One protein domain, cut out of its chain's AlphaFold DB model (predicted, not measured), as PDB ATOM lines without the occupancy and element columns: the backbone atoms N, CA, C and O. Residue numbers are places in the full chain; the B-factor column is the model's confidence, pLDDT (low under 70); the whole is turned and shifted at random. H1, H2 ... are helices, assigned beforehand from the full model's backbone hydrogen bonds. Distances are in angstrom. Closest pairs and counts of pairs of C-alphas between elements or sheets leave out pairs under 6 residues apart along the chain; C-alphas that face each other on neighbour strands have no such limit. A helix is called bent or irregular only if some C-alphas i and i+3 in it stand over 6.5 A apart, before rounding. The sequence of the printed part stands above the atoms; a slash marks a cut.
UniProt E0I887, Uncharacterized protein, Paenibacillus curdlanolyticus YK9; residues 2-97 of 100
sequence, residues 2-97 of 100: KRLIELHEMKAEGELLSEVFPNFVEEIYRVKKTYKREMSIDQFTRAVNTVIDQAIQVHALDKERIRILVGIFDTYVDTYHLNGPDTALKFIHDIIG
ATOM      1  N   LYS A   2      10.562 -13.152 140.267       36.28
ATOM      2  CA  LYS A   2      10.631 -12.148 141.367       36.28
ATOM      3  C   LYS A   2       9.288 -11.461 141.693       36.28
ATOM      4  O   LYS A   2       8.858 -11.480 142.832       36.28
ATOM      5  N   ARG A   3       8.564 -11.010 140.663       31.61
ATOM      6  CA  ARG A   3       7.263 -10.322 140.789       31.61
ATOM      7  C   ARG A   3       6.122 -11.172 141.375       31.61
ATOM      8  O   ARG A   3       5.143 -10.630 141.856       31.61
ATOM      9  N   LEU A   4       6.220 -12.501 141.271       31.09
ATOM     10  CA  LEU A   4       5.192 -13.437 141.748       31.09
ATOM     11  C   LEU A   4       5.377 -13.764 143.233       31.09
ATOM     12  O   LEU A   4       4.388 -14.016 143.906       31.09
ATOM     13  N   ILE A   5       6.622 -13.731 143.719       41.94
ATOM     14  CA  ILE A   5       6.964 -13.902 145.135       41.94
ATOM     15  C   ILE A   5       6.583 -12.629 145.902       41.94
ATOM     16  O   ILE A   5       5.827 -12.733 146.857       41.94
ATOM     17  N   GLU A   6       6.939 -11.444 145.386       43.41
ATOM     18  CA  GLU A   6       6.522 -10.149 145.961       43.41
ATOM     19  C   GLU A   6       4.990 -10.028 146.069       43.41
ATOM     20  O   GLU A   6       4.468  -9.629 147.103       43.41
ATOM     21  N   LEU A   7       4.240 -10.445 145.039       42.44
ATOM     22  CA  LEU A   7       2.770 -10.438 145.075       42.44
ATOM     23  C   LEU A   7       2.172 -11.451 146.066       42.44
ATOM     24  O   LEU A   7       1.089 -11.207 146.590       42.44
ATOM     25  N   HIS A   8       2.823 -12.595 146.297       45.84
ATOM     26  CA  HIS A   8       2.341 -13.605 147.248       45.84
ATOM     27  C   HIS A   8       2.657 -13.209 148.697       45.84
ATOM     28  O   HIS A   8       1.821 -13.407 149.575       45.84
ATOM     29  N   GLU A   9       3.830 -12.616 148.932       51.78
ATOM     30  CA  GLU A   9       4.259 -12.087 150.233       51.78
ATOM     31  C   GLU A   9       3.373 -10.910 150.662       51.78
ATOM     32  O   GLU A   9       2.794 -10.958 151.745       51.78
ATOM     33  N   MET A  10       3.111  -9.952 149.762       57.53
ATOM     34  CA  MET A  10       2.179  -8.845 150.028       57.53
ATOM     35  C   MET A  10       0.746  -9.323 150.309       57.53
ATOM     36  O   MET A  10       0.029  -8.711 151.097       57.53
ATOM     37  N   LYS A  11       0.311 -10.429 149.691       63.53
ATOM     38  CA  LYS A  11      -1.033 -10.980 149.910       63.53
ATOM     39  C   LYS A  11      -1.163 -11.668 151.270       63.53
ATOM     40  O   LYS A  11      -2.169 -11.477 151.945       63.53
ATOM     41  N   ALA A  12      -0.140 -12.411 151.692       67.94
ATOM     42  CA  ALA A  12      -0.098 -13.027 153.019       67.94
ATOM     43  C   ALA A  12      -0.017 -11.977 154.142       67.94
ATOM     44  O   ALA A  12      -0.618 -12.152 155.201       67.94
ATOM     45  N   GLU A  13       0.699 -10.876 153.909       71.19
ATOM     46  CA  GLU A  13       0.761  -9.734 154.825       71.19
ATOM     47  C   GLU A  13      -0.569  -8.979 154.891       71.19
ATOM     48  O   GLU A  13      -1.015  -8.638 155.984       71.19
ATOM     49  N   GLY A  14      -1.246  -8.783 153.753       76.31
ATOM     50  CA  GLY A  14      -2.587  -8.198 153.696       76.31
ATOM     51  C   GLY A  14      -3.647  -9.056 154.397       76.31
ATOM     52  O   GLY A  14      -4.476  -8.522 155.130       76.31
ATOM     53  N   GLU A  15      -3.596 -10.383 154.236       82.56
ATOM     54  CA  GLU A  15      -4.474 -11.331 154.940       82.56
ATOM     55  C   GLU A  15      -4.240 -11.281 156.455       82.56
ATOM     56  O   GLU A  15      -5.187 -11.054 157.210       82.56
ATOM     57  N   LEU A  16      -2.982 -11.369 156.901       84.44
ATOM     58  CA  LEU A  16      -2.624 -11.235 158.315       84.44
ATOM     59  C   LEU A  16      -3.070  -9.883 158.886       84.44
ATOM     60  O   LEU A  16      -3.668  -9.818 159.959       84.44
ATOM     61  N   LEU A  17      -2.821  -8.790 158.167       84.94
ATOM     62  CA  LEU A  17      -3.235  -7.459 158.596       84.94
ATOM     63  C   LEU A  17      -4.762  -7.343 158.660       84.94
ATOM     64  O   LEU A  17      -5.280  -6.703 159.570       84.94
ATOM     65  N   SER A  18      -5.498  -7.996 157.758       86.56
ATOM     66  CA  SER A  18      -6.964  -8.009 157.777       86.56
ATOM     67  C   SER A  18      -7.553  -8.701 159.012       86.56
ATOM     68  O   SER A  18      -8.642  -8.327 159.451       86.56
ATOM     69  N   GLU A  19      -6.824  -9.658 159.589       86.75
ATOM     70  CA  GLU A  19      -7.200 -10.378 160.811       86.75
ATOM     71  C   GLU A  19      -6.781  -9.614 162.077       86.75
ATOM     72  O   GLU A  19      -7.515  -9.584 163.065       86.75
ATOM     73  N   VAL A  20      -5.624  -8.946 162.045       87.62
ATOM     74  CA  VAL A  20      -5.051  -8.242 163.204       87.62
ATOM     75  C   VAL A  20      -5.619  -6.825 163.370       87.62
ATOM     76  O   VAL A  20      -5.844  -6.370 164.493       87.62
ATOM     77  N   PHE A  21      -5.874  -6.112 162.272       86.12
ATOM     78  CA  PHE A  21      -6.287  -4.706 162.300       86.12
ATOM     79  C   PHE A  21      -7.619  -4.440 163.030       86.12
ATOM     80  O   PHE A  21      -7.685  -3.454 163.767       86.12
ATOM     81  N   PRO A  22      -8.665  -5.285 162.926       88.62
ATOM     82  CA  PRO A  22      -9.886  -5.102 163.714       88.62
ATOM     83  C   PRO A  22      -9.627  -5.096 165.226       88.62
ATOM     84  O   PRO A  22     -10.126  -4.213 165.922       88.62
ATOM     85  N   ASN A  23      -8.776  -6.005 165.720       88.31
ATOM     86  CA  ASN A  23      -8.393  -6.058 167.138       88.31
ATOM     87  C   ASN A  23      -7.657  -4.784 167.561       88.31
ATOM     88  O   ASN A  23      -7.864  -4.271 168.660       88.31
ATOM     89  N   PHE A  24      -6.830  -4.233 166.668       86.19
ATOM     90  CA  PHE A  24      -6.188  -2.945 166.897       86.19
ATOM     91  C   PHE A  24      -7.199  -1.809 167.012       86.19
ATOM     92  O   PHE A  24      -7.150  -1.049 167.976       86.19
ATOM     93  N   VAL A  25      -8.153  -1.708 166.088       83.88
ATOM     94  CA  VAL A  25      -9.204  -0.685 166.148       83.88
ATOM     95  C   VAL A  25     -10.001  -0.806 167.449       83.88
ATOM     96  O   VAL A  25     -10.210   0.198 168.132       83.88
ATOM     97  N   GLU A  26     -10.395  -2.016 167.844       87.19
ATOM     98  CA  GLU A  26     -11.090  -2.254 169.112       87.19
ATOM     99  C   GLU A  26     -10.264  -1.813 170.328       87.19
ATOM    100  O   GLU A  26     -10.792  -1.138 171.219       87.19
ATOM    101  N   GLU A  27      -8.968  -2.122 170.350       87.19
ATOM    102  CA  GLU A  27      -8.065  -1.713 171.423       87.19
ATOM    103  C   GLU A  27      -7.926  -0.185 171.494       87.19
ATOM    104  O   GLU A  27      -8.045   0.409 172.568       87.19
ATOM    105  N   ILE A  28      -7.778   0.476 170.346       83.19
ATOM    106  CA  ILE A  28      -7.761   1.939 170.221       83.19
ATOM    107  C   ILE A  28      -9.057   2.551 170.766       83.19
ATOM    108  O   ILE A  28      -9.019   3.488 171.572       83.19
ATOM    109  N   TYR A  29     -10.218   1.999 170.408       82.94
ATOM    110  CA  TYR A  29     -11.507   2.441 170.949       82.94
ATOM    111  C   TYR A  29     -11.603   2.230 172.461       82.94
ATOM    112  O   TYR A  29     -12.098   3.112 173.174       82.94
ATOM    113  N   ARG A  30     -11.116   1.096 172.974       85.06
ATOM    114  CA  ARG A  30     -11.088   0.784 174.409       85.06
ATOM    115  C   ARG A  30     -10.238   1.794 175.173       85.06
ATOM    116  O   ARG A  30     -10.705   2.360 176.162       85.06
ATOM    117  N   VAL A  31      -9.030   2.069 174.690       81.56
ATOM    118  CA  VAL A  31      -8.113   3.060 175.263       81.56
ATOM    119  C   VAL A  31      -8.754   4.450 175.234       81.56
ATOM    120  O   VAL A  31      -8.877   5.096 176.279       81.56
ATOM    121  N   LYS A  32      -9.290   4.887 174.089       79.19
ATOM    122  CA  LYS A  32      -9.970   6.186 173.957       79.19
ATOM    123  C   LYS A  32     -11.153   6.335 174.923       79.19
ATOM    124  O   LYS A  32     -11.315   7.387 175.545       79.19
ATOM    125  N   LYS A  33     -11.960   5.282 175.096       80.62
ATOM    126  CA  LYS A  33     -13.099   5.265 176.033       80.62
ATOM    127  C   LYS A  33     -12.646   5.405 177.487       80.62
ATOM    128  O   LYS A  33     -13.285   6.132 178.248       80.62
ATOM    129  N   THR A  34     -11.554   4.744 177.857       79.88
ATOM    130  CA  THR A  34     -10.979   4.807 179.208       79.88
ATOM    131  C   THR A  34     -10.437   6.198 179.531       79.88
ATOM    132  O   THR A  34     -10.656   6.693 180.636       79.88
ATOM    133  N   TYR A  35      -9.783   6.861 178.574       74.31
ATOM    134  CA  TYR A  35      -9.091   8.127 178.828       74.31
ATOM    135  C   TYR A  35      -9.882   9.392 178.441       74.31
ATOM    136  O   TYR A  35      -9.452  10.486 178.803       74.31
ATOM    137  N   LYS A  36     -11.046   9.270 177.773       64.50
ATOM    138  CA  LYS A  36     -11.975  10.368 177.396       64.50
ATOM    139  C   LYS A  36     -11.287  11.614 176.803       64.50
ATOM    140  O   LYS A  36     -11.740  12.738 177.017       64.50
ATOM    141  N   ARG A  37     -10.177  11.427 176.089       64.69
ATOM    142  CA  ARG A  37      -9.347  12.489 175.500       64.69
ATOM    143  C   ARG A  37      -8.824  12.053 174.135       64.69
ATOM    144  O   ARG A  37      -8.942  10.883 173.769       64.69
ATOM    145  N   GLU A  38      -8.283  13.011 173.386       68.75
ATOM    146  CA  GLU A  38      -7.439  12.722 172.225       68.75
ATOM    147  C   GLU A  38      -6.326  11.756 172.625       68.75
ATOM    148  O   GLU A  38      -5.775  11.850 173.727       68.75
ATOM    149  N   MET A  39      -6.052  10.791 171.752       71.50
ATOM    150  CA  MET A  39      -5.073   9.762 172.049       71.50
ATOM    151  C   MET A  39      -3.657  10.315 171.966       71.50
ATOM    152  O   MET A  39      -3.296  10.934 170.968       71.50
ATOM    153  N   SER A  40      -2.856  10.076 173.004       79.31
ATOM    154  CA  SER A  40      -1.418  10.339 172.952       79.31
ATOM    155  C   SER A  40      -0.680   9.220 172.215       79.31
ATOM    156  O   SER A  40      -1.171   8.093 172.124       79.31
ATOM    157  N   ILE A  41       0.540   9.508 171.761       77.88
ATOM    158  CA  ILE A  41       1.432   8.504 171.161       77.88
ATOM    159  C   ILE A  41       1.622   7.314 172.118       77.88
ATOM    160  O   ILE A  41       1.440   6.174 171.711       77.88
ATOM    161  N   ASP A  42       1.839   7.559 173.416       82.25
ATOM    162  CA  ASP A  42       1.975   6.488 174.419       82.25
ATOM    163  C   ASP A  42       0.762   5.544 174.478       82.25
ATOM    164  O   ASP A  42       0.891   4.345 174.744       82.25
ATOM    165  N   GLN A  43      -0.441   6.082 174.264       82.44
ATOM    166  CA  GLN A  43      -1.678   5.307 174.246       82.44
ATOM    167  C   GLN A  43      -1.790   4.463 172.974       82.44
ATOM    168  O   GLN A  43      -2.219   3.311 173.056       82.44
ATOM    169  N   PHE A  44      -1.351   4.997 171.832       81.50
ATOM    170  CA  PHE A  44      -1.204   4.232 170.597       81.50
ATOM    171  C   PHE A  44      -0.180   3.109 170.755       81.50
ATOM    172  O   PHE A  44      -0.511   1.956 170.499       81.50
ATOM    173  N   THR A  45       1.016   3.399 171.270       82.38
ATOM    174  CA  THR A  45       2.072   2.396 171.479       82.38
ATOM    175  C   THR A  45       1.600   1.242 172.364       82.38
ATOM    176  O   THR A  45       1.883   0.082 172.078       82.38
ATOM    177  N   ARG A  46       0.826   1.522 173.422       84.19
ATOM    178  CA  ARG A  46       0.233   0.464 174.260       84.19
ATOM    179  C   ARG A  46      -0.764  -0.406 173.499       84.19
ATOM    180  O   ARG A  46      -0.755  -1.623 173.686       84.19
ATOM    181  N   ALA A  47      -1.609   0.204 172.671       84.19
ATOM    182  CA  ALA A  47      -2.568  -0.530 171.854       84.19
ATOM    183  C   ALA A  47      -1.858  -1.414 170.818       84.19
ATOM    184  O   ALA A  47      -2.172  -2.598 170.721       84.19
ATOM    185  N   VAL A  48      -0.845  -0.873 170.130       86.38
ATOM    186  CA  VAL A  48       0.000  -1.626 169.189       86.38
ATOM    187  C   VAL A  48       0.644  -2.820 169.888       86.38
ATOM    188  O   VAL A  48       0.444  -3.948 169.452       86.38
ATOM    189  N   ASN A  49       1.334  -2.613 171.013       87.19
ATOM    190  CA  ASN A  49       1.997  -3.705 171.736       87.19
ATOM    191  C   ASN A  49       1.015  -4.803 172.166       87.19
ATOM    192  O   ASN A  49       1.294  -5.982 171.982       87.19
ATOM    193  N   THR A  50      -0.160  -4.419 172.675       88.19
ATOM    194  CA  THR A  50      -1.197  -5.377 173.092       88.19
ATOM    195  C   THR A  50      -1.648  -6.257 171.928       88.19
ATOM    196  O   THR A  50      -1.820  -7.465 172.083       88.19
ATOM    197  N   VAL A  51      -1.838  -5.658 170.755       87.25
ATOM    198  CA  VAL A  51      -2.337  -6.360 169.569       87.25
ATOM    199  C   VAL A  51      -1.244  -7.209 168.929       87.25
ATOM    200  O   VAL A  51      -1.521  -8.321 168.491       87.25
ATOM    201  N   ILE A  52       0.004  -6.736 168.921       85.62
ATOM    202  CA  ILE A  52       1.154  -7.517 168.457       85.62
ATOM    203  C   ILE A  52       1.347  -8.755 169.333       85.62
ATOM    204  O   ILE A  52       1.485  -9.851 168.795       85.62
ATOM    205  N   ASP A  53       1.274  -8.621 170.659       87.56
ATOM    206  CA  ASP A  53       1.376  -9.762 171.576       87.56
ATOM    207  C   ASP A  53       0.277 -10.804 171.312       87.56
ATOM    208  O   ASP A  53       0.544 -12.007 171.294       87.56
ATOM    209  N   GLN A  54      -0.954 -10.353 171.045       86.56
ATOM    210  CA  GLN A  54      -2.057 -11.235 170.650       86.56
ATOM    211  C   GLN A  54      -1.796 -11.898 169.292       86.56
ATOM    212  O   GLN A  54      -1.960 -13.110 169.156       86.56
ATOM    213  N   ALA A  55      -1.341 -11.135 168.298       85.31
ATOM    214  CA  ALA A  55      -1.067 -11.642 166.960       85.31
ATOM    215  C   ALA A  55       0.056 -12.695 166.960       85.31
ATOM    216  O   ALA A  55      -0.046 -13.705 166.265       85.31
ATOM    217  N   ILE A  56       1.091 -12.511 167.787       86.19
ATOM    218  CA  ILE A  56       2.166 -13.494 167.992       86.19
ATOM    219  C   ILE A  56       1.597 -14.816 168.513       86.19
ATOM    220  O   ILE A  56       1.968 -15.879 168.014       86.19
ATOM    221  N   GLN A  57       0.691 -14.759 169.492       85.75
ATOM    222  CA  GLN A  57       0.090 -15.952 170.093       85.75
ATOM    223  C   GLN A  57      -0.843 -16.692 169.130       85.75
ATOM    224  O   GLN A  57      -0.840 -17.922 169.113       85.75
ATOM    225  N   VAL A  58      -1.627 -15.964 168.331       86.38
ATOM    226  CA  VAL A  58      -2.645 -16.546 167.440       86.38
ATOM    227  C   VAL A  58      -2.045 -17.049 166.125       86.38
ATOM    228  O   VAL A  58      -2.392 -18.139 165.677       86.38
ATOM    229  N   HIS A  59      -1.123 -16.295 165.519       82.88
ATOM    230  CA  HIS A  59      -0.608 -16.581 164.173       82.88
ATOM    231  C   HIS A  59       0.822 -17.143 164.163       82.88
ATOM    232  O   HIS A  59       1.386 -17.330 163.086       82.88
ATOM    233  N   ALA A  60       1.415 -17.405 165.337       82.19
ATOM    234  CA  ALA A  60       2.783 -17.914 165.486       82.19
ATOM    235  C   ALA A  60       3.804 -17.115 164.650       82.19
ATOM    236  O   ALA A  60       4.612 -17.674 163.907       82.19
ATOM    237  N   LEU A  61       3.719 -15.785 164.745       83.19
ATOM    238  CA  LEU A  61       4.495 -14.876 163.910       83.19
ATOM    239  C   LEU A  61       5.997 -15.009 164.165       83.19
ATOM    240  O   LEU A  61       6.458 -14.999 165.307       83.19
ATOM    241  N   ASP A  62       6.768 -15.077 163.084       85.81
ATOM    242  CA  ASP A  62       8.218 -14.960 163.153       85.81
ATOM    243  C   ASP A  62       8.664 -13.500 163.368       85.81
ATOM    244  O   ASP A  62       7.881 -12.549 163.303       85.81
ATOM    245  N   LYS A  63       9.963 -13.315 163.632       83.56
ATOM    246  CA  LYS A  63      10.543 -11.993 163.914       83.56
ATOM    247  C   LYS A  63      10.384 -10.997 162.765       83.56
ATOM    248  O   LYS A  63      10.331  -9.798 163.036       83.56
ATOM    249  N   GLU A  64      10.348 -11.466 161.522       83.25
ATOM    250  CA  GLU A  64      10.236 -10.587 160.361       83.25
ATOM    251  C   GLU A  64       8.797 -10.095 160.210       83.25
ATOM    252  O   GLU A  64       8.566  -8.892 160.119       83.25
ATOM    253  N   ARG A  65       7.816 -10.991 160.343       83.06
ATOM    254  CA  ARG A  65       6.390 -10.635 160.341       83.06
ATOM    255  C   ARG A  65       6.022  -9.686 161.475       83.06
ATOM    256  O   ARG A  65       5.252  -8.754 161.262       83.06
ATOM    257  N   ILE A  66       6.599  -9.880 162.664       85.19
ATOM    258  CA  ILE A  66       6.428  -8.948 163.790       85.19
ATOM    259  C   ILE A  66       6.972  -7.564 163.422       85.19
ATOM    260  O   ILE A  66       6.290  -6.566 163.635       85.19
ATOM    261  N   ARG A  67       8.181  -7.491 162.849       84.62
ATOM    262  CA  ARG A  67       8.794  -6.217 162.446       84.62
ATOM    263  C   ARG A  67       7.944  -5.486 161.406       84.62
ATOM    264  O   ARG A  67       7.758  -4.279 161.534       84.62
ATOM    265  N   ILE A  68       7.435  -6.207 160.411       83.75
ATOM    266  CA  ILE A  68       6.576  -5.649 159.362       83.75
ATOM    267  C   ILE A  68       5.282  -5.102 159.970       83.75
ATOM    268  O   ILE A  68       4.949  -3.942 159.737       83.75
ATOM    269  N   LEU A  69       4.593  -5.883 160.809       84.81
ATOM    270  CA  LEU A  69       3.365  -5.433 161.473       84.81
ATOM    271  C   LEU A  69       3.594  -4.193 162.343       84.81
ATOM    272  O   LEU A  69       2.812  -3.249 162.258       84.81
ATOM    273  N   VAL A  70       4.668  -4.165 163.138       86.19
ATOM    274  CA  VAL A  70       5.026  -2.986 163.941       86.19
ATOM    275  C   VAL A  70       5.246  -1.768 163.041       86.19
ATOM    276  O   VAL A  70       4.649  -0.727 163.289       86.19
ATOM    277  N   GLY A  71       6.004  -1.904 161.947       85.38
ATOM    278  CA  GLY A  71       6.241  -0.801 161.008       85.38
ATOM    279  C   GLY A  71       4.969  -0.281 160.328       85.38
ATOM    280  O   GLY A  71       4.819   0.929 160.133       85.38
ATOM    281  N   ILE A  72       4.023  -1.170 160.005       87.56
ATOM    282  CA  ILE A  72       2.707  -0.793 159.471       87.56
ATOM    283  C   ILE A  72       1.920   0.006 160.516       87.56
ATOM    284  O   ILE A  72       1.372   1.060 160.191       87.56
ATOM    285  N   PHE A  73       1.880  -0.455 161.768       88.06
ATOM    286  CA  PHE A  73       1.170   0.253 162.831       88.06
ATOM    287  C   PHE A  73       1.815   1.594 163.183       88.06
ATOM    288  O   PHE A  73       1.087   2.568 163.347       88.06
ATOM    289  N   ASP A  74       3.142   1.689 163.224       86.56
ATOM    290  CA  ASP A  74       3.840   2.962 163.445       86.56
ATOM    291  C   ASP A  74       3.488   3.971 162.343       86.56
ATOM    292  O   ASP A  74       3.065   5.093 162.626       86.56
ATOM    293  N   THR A  75       3.524   3.535 161.078       87.81
ATOM    294  CA  THR A  75       3.130   4.373 159.931       87.81
ATOM    295  C   THR A  75       1.660   4.787 160.011       87.81
ATOM    296  O   THR A  75       1.314   5.929 159.692       87.81
ATOM    297  N   TYR A  76       0.776   3.889 160.455       87.81
ATOM    298  CA  TYR A  76      -0.632   4.207 160.685       87.81
ATOM    299  C   TYR A  76      -0.797   5.288 161.758       87.81
ATOM    300  O   TYR A  76      -1.554   6.234 161.550       87.81
ATOM    301  N   VAL A  77      -0.091   5.174 162.886       86.88
ATOM    302  CA  VAL A  77      -0.151   6.133 164.000       86.88
ATOM    303  C   VAL A  77       0.357   7.504 163.564       86.88
ATOM    304  O   VAL A  77      -0.322   8.508 163.786       86.88
ATOM    305  N   ASP A  78       1.492   7.549 162.869       87.44
ATOM    306  CA  ASP A  78       2.043   8.789 162.320       87.44
ATOM    307  C   ASP A  78       1.075   9.427 161.317       87.44
ATOM    308  O   ASP A  78       0.781  10.622 161.391       87.44
ATOM    309  N   THR A  79       0.503   8.624 160.417       87.19
ATOM    310  CA  THR A  79      -0.484   9.099 159.436       87.19
ATOM    311  C   THR A  79      -1.749   9.610 160.120       87.19
ATOM    312  O   THR A  79      -2.272  10.650 159.723       87.19
ATOM    313  N   TYR A  80      -2.217   8.931 161.169       87.44
ATOM    314  CA  TYR A  80      -3.379   9.337 161.957       87.44
ATOM    315  C   TYR A  80      -3.152  10.705 162.602       87.44
ATOM    316  O   TYR A  80      -4.026  11.570 162.550       87.44
ATOM    317  N   HIS A  81      -1.970  10.918 163.182       84.56
ATOM    318  CA  HIS A  81      -1.615  12.177 163.828       84.56
ATOM    319  C   HIS A  81      -1.398  13.325 162.837       84.56
ATOM    320  O   HIS A  81      -1.810  14.448 163.121       84.56
ATOM    321  N   LEU A  82      -0.764  13.067 161.690       88.25
ATOM    322  CA  LEU A  82      -0.400  14.104 160.718       88.25
ATOM    323  C   LEU A  82      -1.535  14.455 159.749       88.25
ATOM    324  O   LEU A  82      -1.726  15.623 159.424       88.25
ATOM    325  N   ASN A  83      -2.272  13.447 159.282       90.00
ATOM    326  CA  ASN A  83      -3.226  13.559 158.174       90.00
ATOM    327  C   ASN A  83      -4.658  13.159 158.564       90.00
ATOM    328  O   ASN A  83      -5.553  13.159 157.715       90.00
ATOM    329  N   GLY A  84      -4.879  12.811 159.832       85.88
ATOM    330  CA  GLY A  84      -6.182  12.444 160.363       85.88
ATOM    331  C   GLY A  84      -6.583  10.977 160.137       85.88
ATOM    332  O   GLY A  84      -5.900  10.216 159.443       85.88
ATOM    333  N   PRO A  85      -7.721  10.569 160.729       85.81
ATOM    334  CA  PRO A  85      -8.183   9.181 160.756       85.81
ATOM    335  C   PRO A  85      -8.496   8.604 159.373       85.81
ATOM    336  O   PRO A  85      -8.173   7.446 159.119       85.81
ATOM    337  N   ASP A  86      -9.091   9.394 158.478       87.88
ATOM    338  CA  ASP A  86      -9.540   8.907 157.167       87.88
ATOM    339  C   ASP A  86      -8.354   8.501 156.281       87.88
ATOM    340  O   ASP A  86      -8.369   7.448 155.645       87.88
ATOM    341  N   THR A  87      -7.280   9.299 156.298       87.44
ATOM    342  CA  THR A  87      -6.047   9.012 155.550       87.44
ATOM    343  C   THR A  87      -5.334   7.778 156.104       87.44
ATOM    344  O   THR A  87      -4.853   6.945 155.337       87.44
ATOM    345  N   ALA A  88      -5.293   7.628 157.431       87.12
ATOM    346  CA  ALA A  88      -4.698   6.461 158.079       87.12
ATOM    347  C   ALA A  88      -5.481   5.174 157.775       87.12
ATOM    348  O   ALA A  88      -4.889   4.126 157.514       87.12
ATOM    349  N   LEU A  89      -6.814   5.255 157.751       86.62
ATOM    350  CA  LEU A  89      -7.670   4.127 157.397       86.62
ATOM    351  C   LEU A  89      -7.477   3.715 155.934       86.62
ATOM    352  O   LEU A  89      -7.351   2.525 155.649       86.62
ATOM    353  N   LYS A  90      -7.384   4.692 155.022       87.31
ATOM    354  CA  LYS A  90      -7.077   4.434 153.613       87.31
ATOM    355  C   LYS A  90      -5.742   3.705 153.448       87.31
ATOM    356  O   LYS A  90      -5.701   2.695 152.763       87.31
ATOM    357  N   PHE A  91      -4.687   4.157 154.129       86.88
ATOM    358  CA  PHE A  91      -3.372   3.505 154.097       86.88
ATOM    359  C   PHE A  91      -3.443   2.008 154.447       86.88
ATOM    360  O   PHE A  91      -2.862   1.180 153.751       86.88
ATOM    361  N   ILE A  92      -4.190   1.639 155.490       85.50
ATOM    362  CA  ILE A  92      -4.349   0.229 155.873       85.50
ATOM    363  C   ILE A  92      -5.190  -0.542 154.855       85.50
ATOM    364  O   ILE A  92      -4.866  -1.683 154.529       85.50
ATOM    365  N   HIS A  93      -6.262   0.059 154.343       85.56
ATOM    366  CA  HIS A  93      -7.102  -0.567 153.323       85.56
ATOM    367  C   HIS A  93      -6.339  -0.832 152.020       85.56
ATOM    368  O   HIS A  93      -6.497  -1.914 151.450       85.56
ATOM    369  N   ASP A  94      -5.446   0.081 151.628       85.06
ATOM    370  CA  ASP A  94      -4.553  -0.079 150.479       85.06
ATOM    371  C   ASP A  94      -3.629  -1.305 150.657       85.06
ATOM    372  O   ASP A  94      -3.416  -2.054 149.705       85.06
ATOM    373  N   ILE A  95      -3.129  -1.567 151.874       82.06
ATOM    374  CA  ILE A  95      -2.300  -2.754 152.178       82.06
ATOM    375  C   ILE A  95      -3.133  -4.040 152.189       82.06
ATOM    376  O   ILE A  95      -2.705  -5.065 151.663       82.06
ATOM    377  N   ILE A  96      -4.332  -4.000 152.778       82.69
ATOM    378  CA  ILE A  96      -5.244  -5.155 152.815       82.69
ATOM    379  C   ILE A  96      -5.756  -5.498 151.400       82.69
ATOM    380  O   ILE A  96      -6.187  -6.625 151.152       82.69
ATOM    381  N   GLY A  97      -5.719  -4.547 150.463       76.75
ATOM    382  CA  GLY A  97      -6.312  -4.695 149.136       76.75
ATOM    383  C   GLY A  97      -7.839  -4.588 149.162       76.75
ATOM    384  O   GLY A  97      -8.515  -5.175 148.316       76.75
TER     385      GLY A  97
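AT A GLANCE: This is residues 2 to 97 of the 100 residues of an uncharacterized protein of Paenibacillus curdlanolyticus YK9 (UniProt E0I887). Two helices bent into arms and one unbent helix fold back and forth: from H1b on, H2, H3a and H3b each run opposite to the helix or arm before, with H3a nearest the middle, and the end of H3b comes back to H1a. Residues 2 to 9 of H1a stick out as an arm. The 96 printed residues hold three named helices, in the order H1, H2, H3, and no named strand; the class is all helix. The whole is compact, with a radius of gyration of the C-alphas of 13.7 A, yet elongated, spanning 47 by 29 by 17 A.

IN THESE COORDINATES: H1, residues 2 to 35, was assigned as one helix by its hydrogen bonds but is bent: C-alphas 19 and 22 are 6.6 A apart. Its arms are H1a, residues 2 to 19, 26.4 A long from C-alpha 2 at (10.631, -12.148, 141.367), and H1b, residues 22 to 35, 20.1 A. H2, residues 41 to 59, measures 26.1 A. H3, residues 63 to 96, also one helix by its hydrogen bonds, is bent, with C-alphas 82 and 85 9.2 A apart; H3a, residues 63 to 82, measures 28.5 A, and H3b, residues 85 to 96, ends at C-alpha 96 (-5.244, -5.155, 152.815).

HOW THE PARTS SIT: H1b and H2, a helical hairpin, touch, closest at the C-alphas of Glu 27 and Ala 47, 5.6 A, at 36 degrees, only just steep. H2 and H3a, also a hairpin, touch at Val 48 and Phe 73, C-alphas 6.7 A apart, at a shallow tilt of 30 degrees. H3a and H3b run opposite ways at 28 degrees, a shallow tilt. H3b touches H1a with residues 95 to 96 alone; the closest C-alphas, of Gly 14 and Ile 96, are 4.1 A apart. H1b and H3a are apart. In H1a, H1b, H2, H3a and H3b every O i to N i+4 pair is within hydrogen-bond range.

THE WHOLE: The farthest C-alphas, of Lys 2 and Lys 36, are 48.1 A apart. The printed part has no cut, and both links are tight. Confidence is under 70 at residues 2 to 12 and 36 to 38.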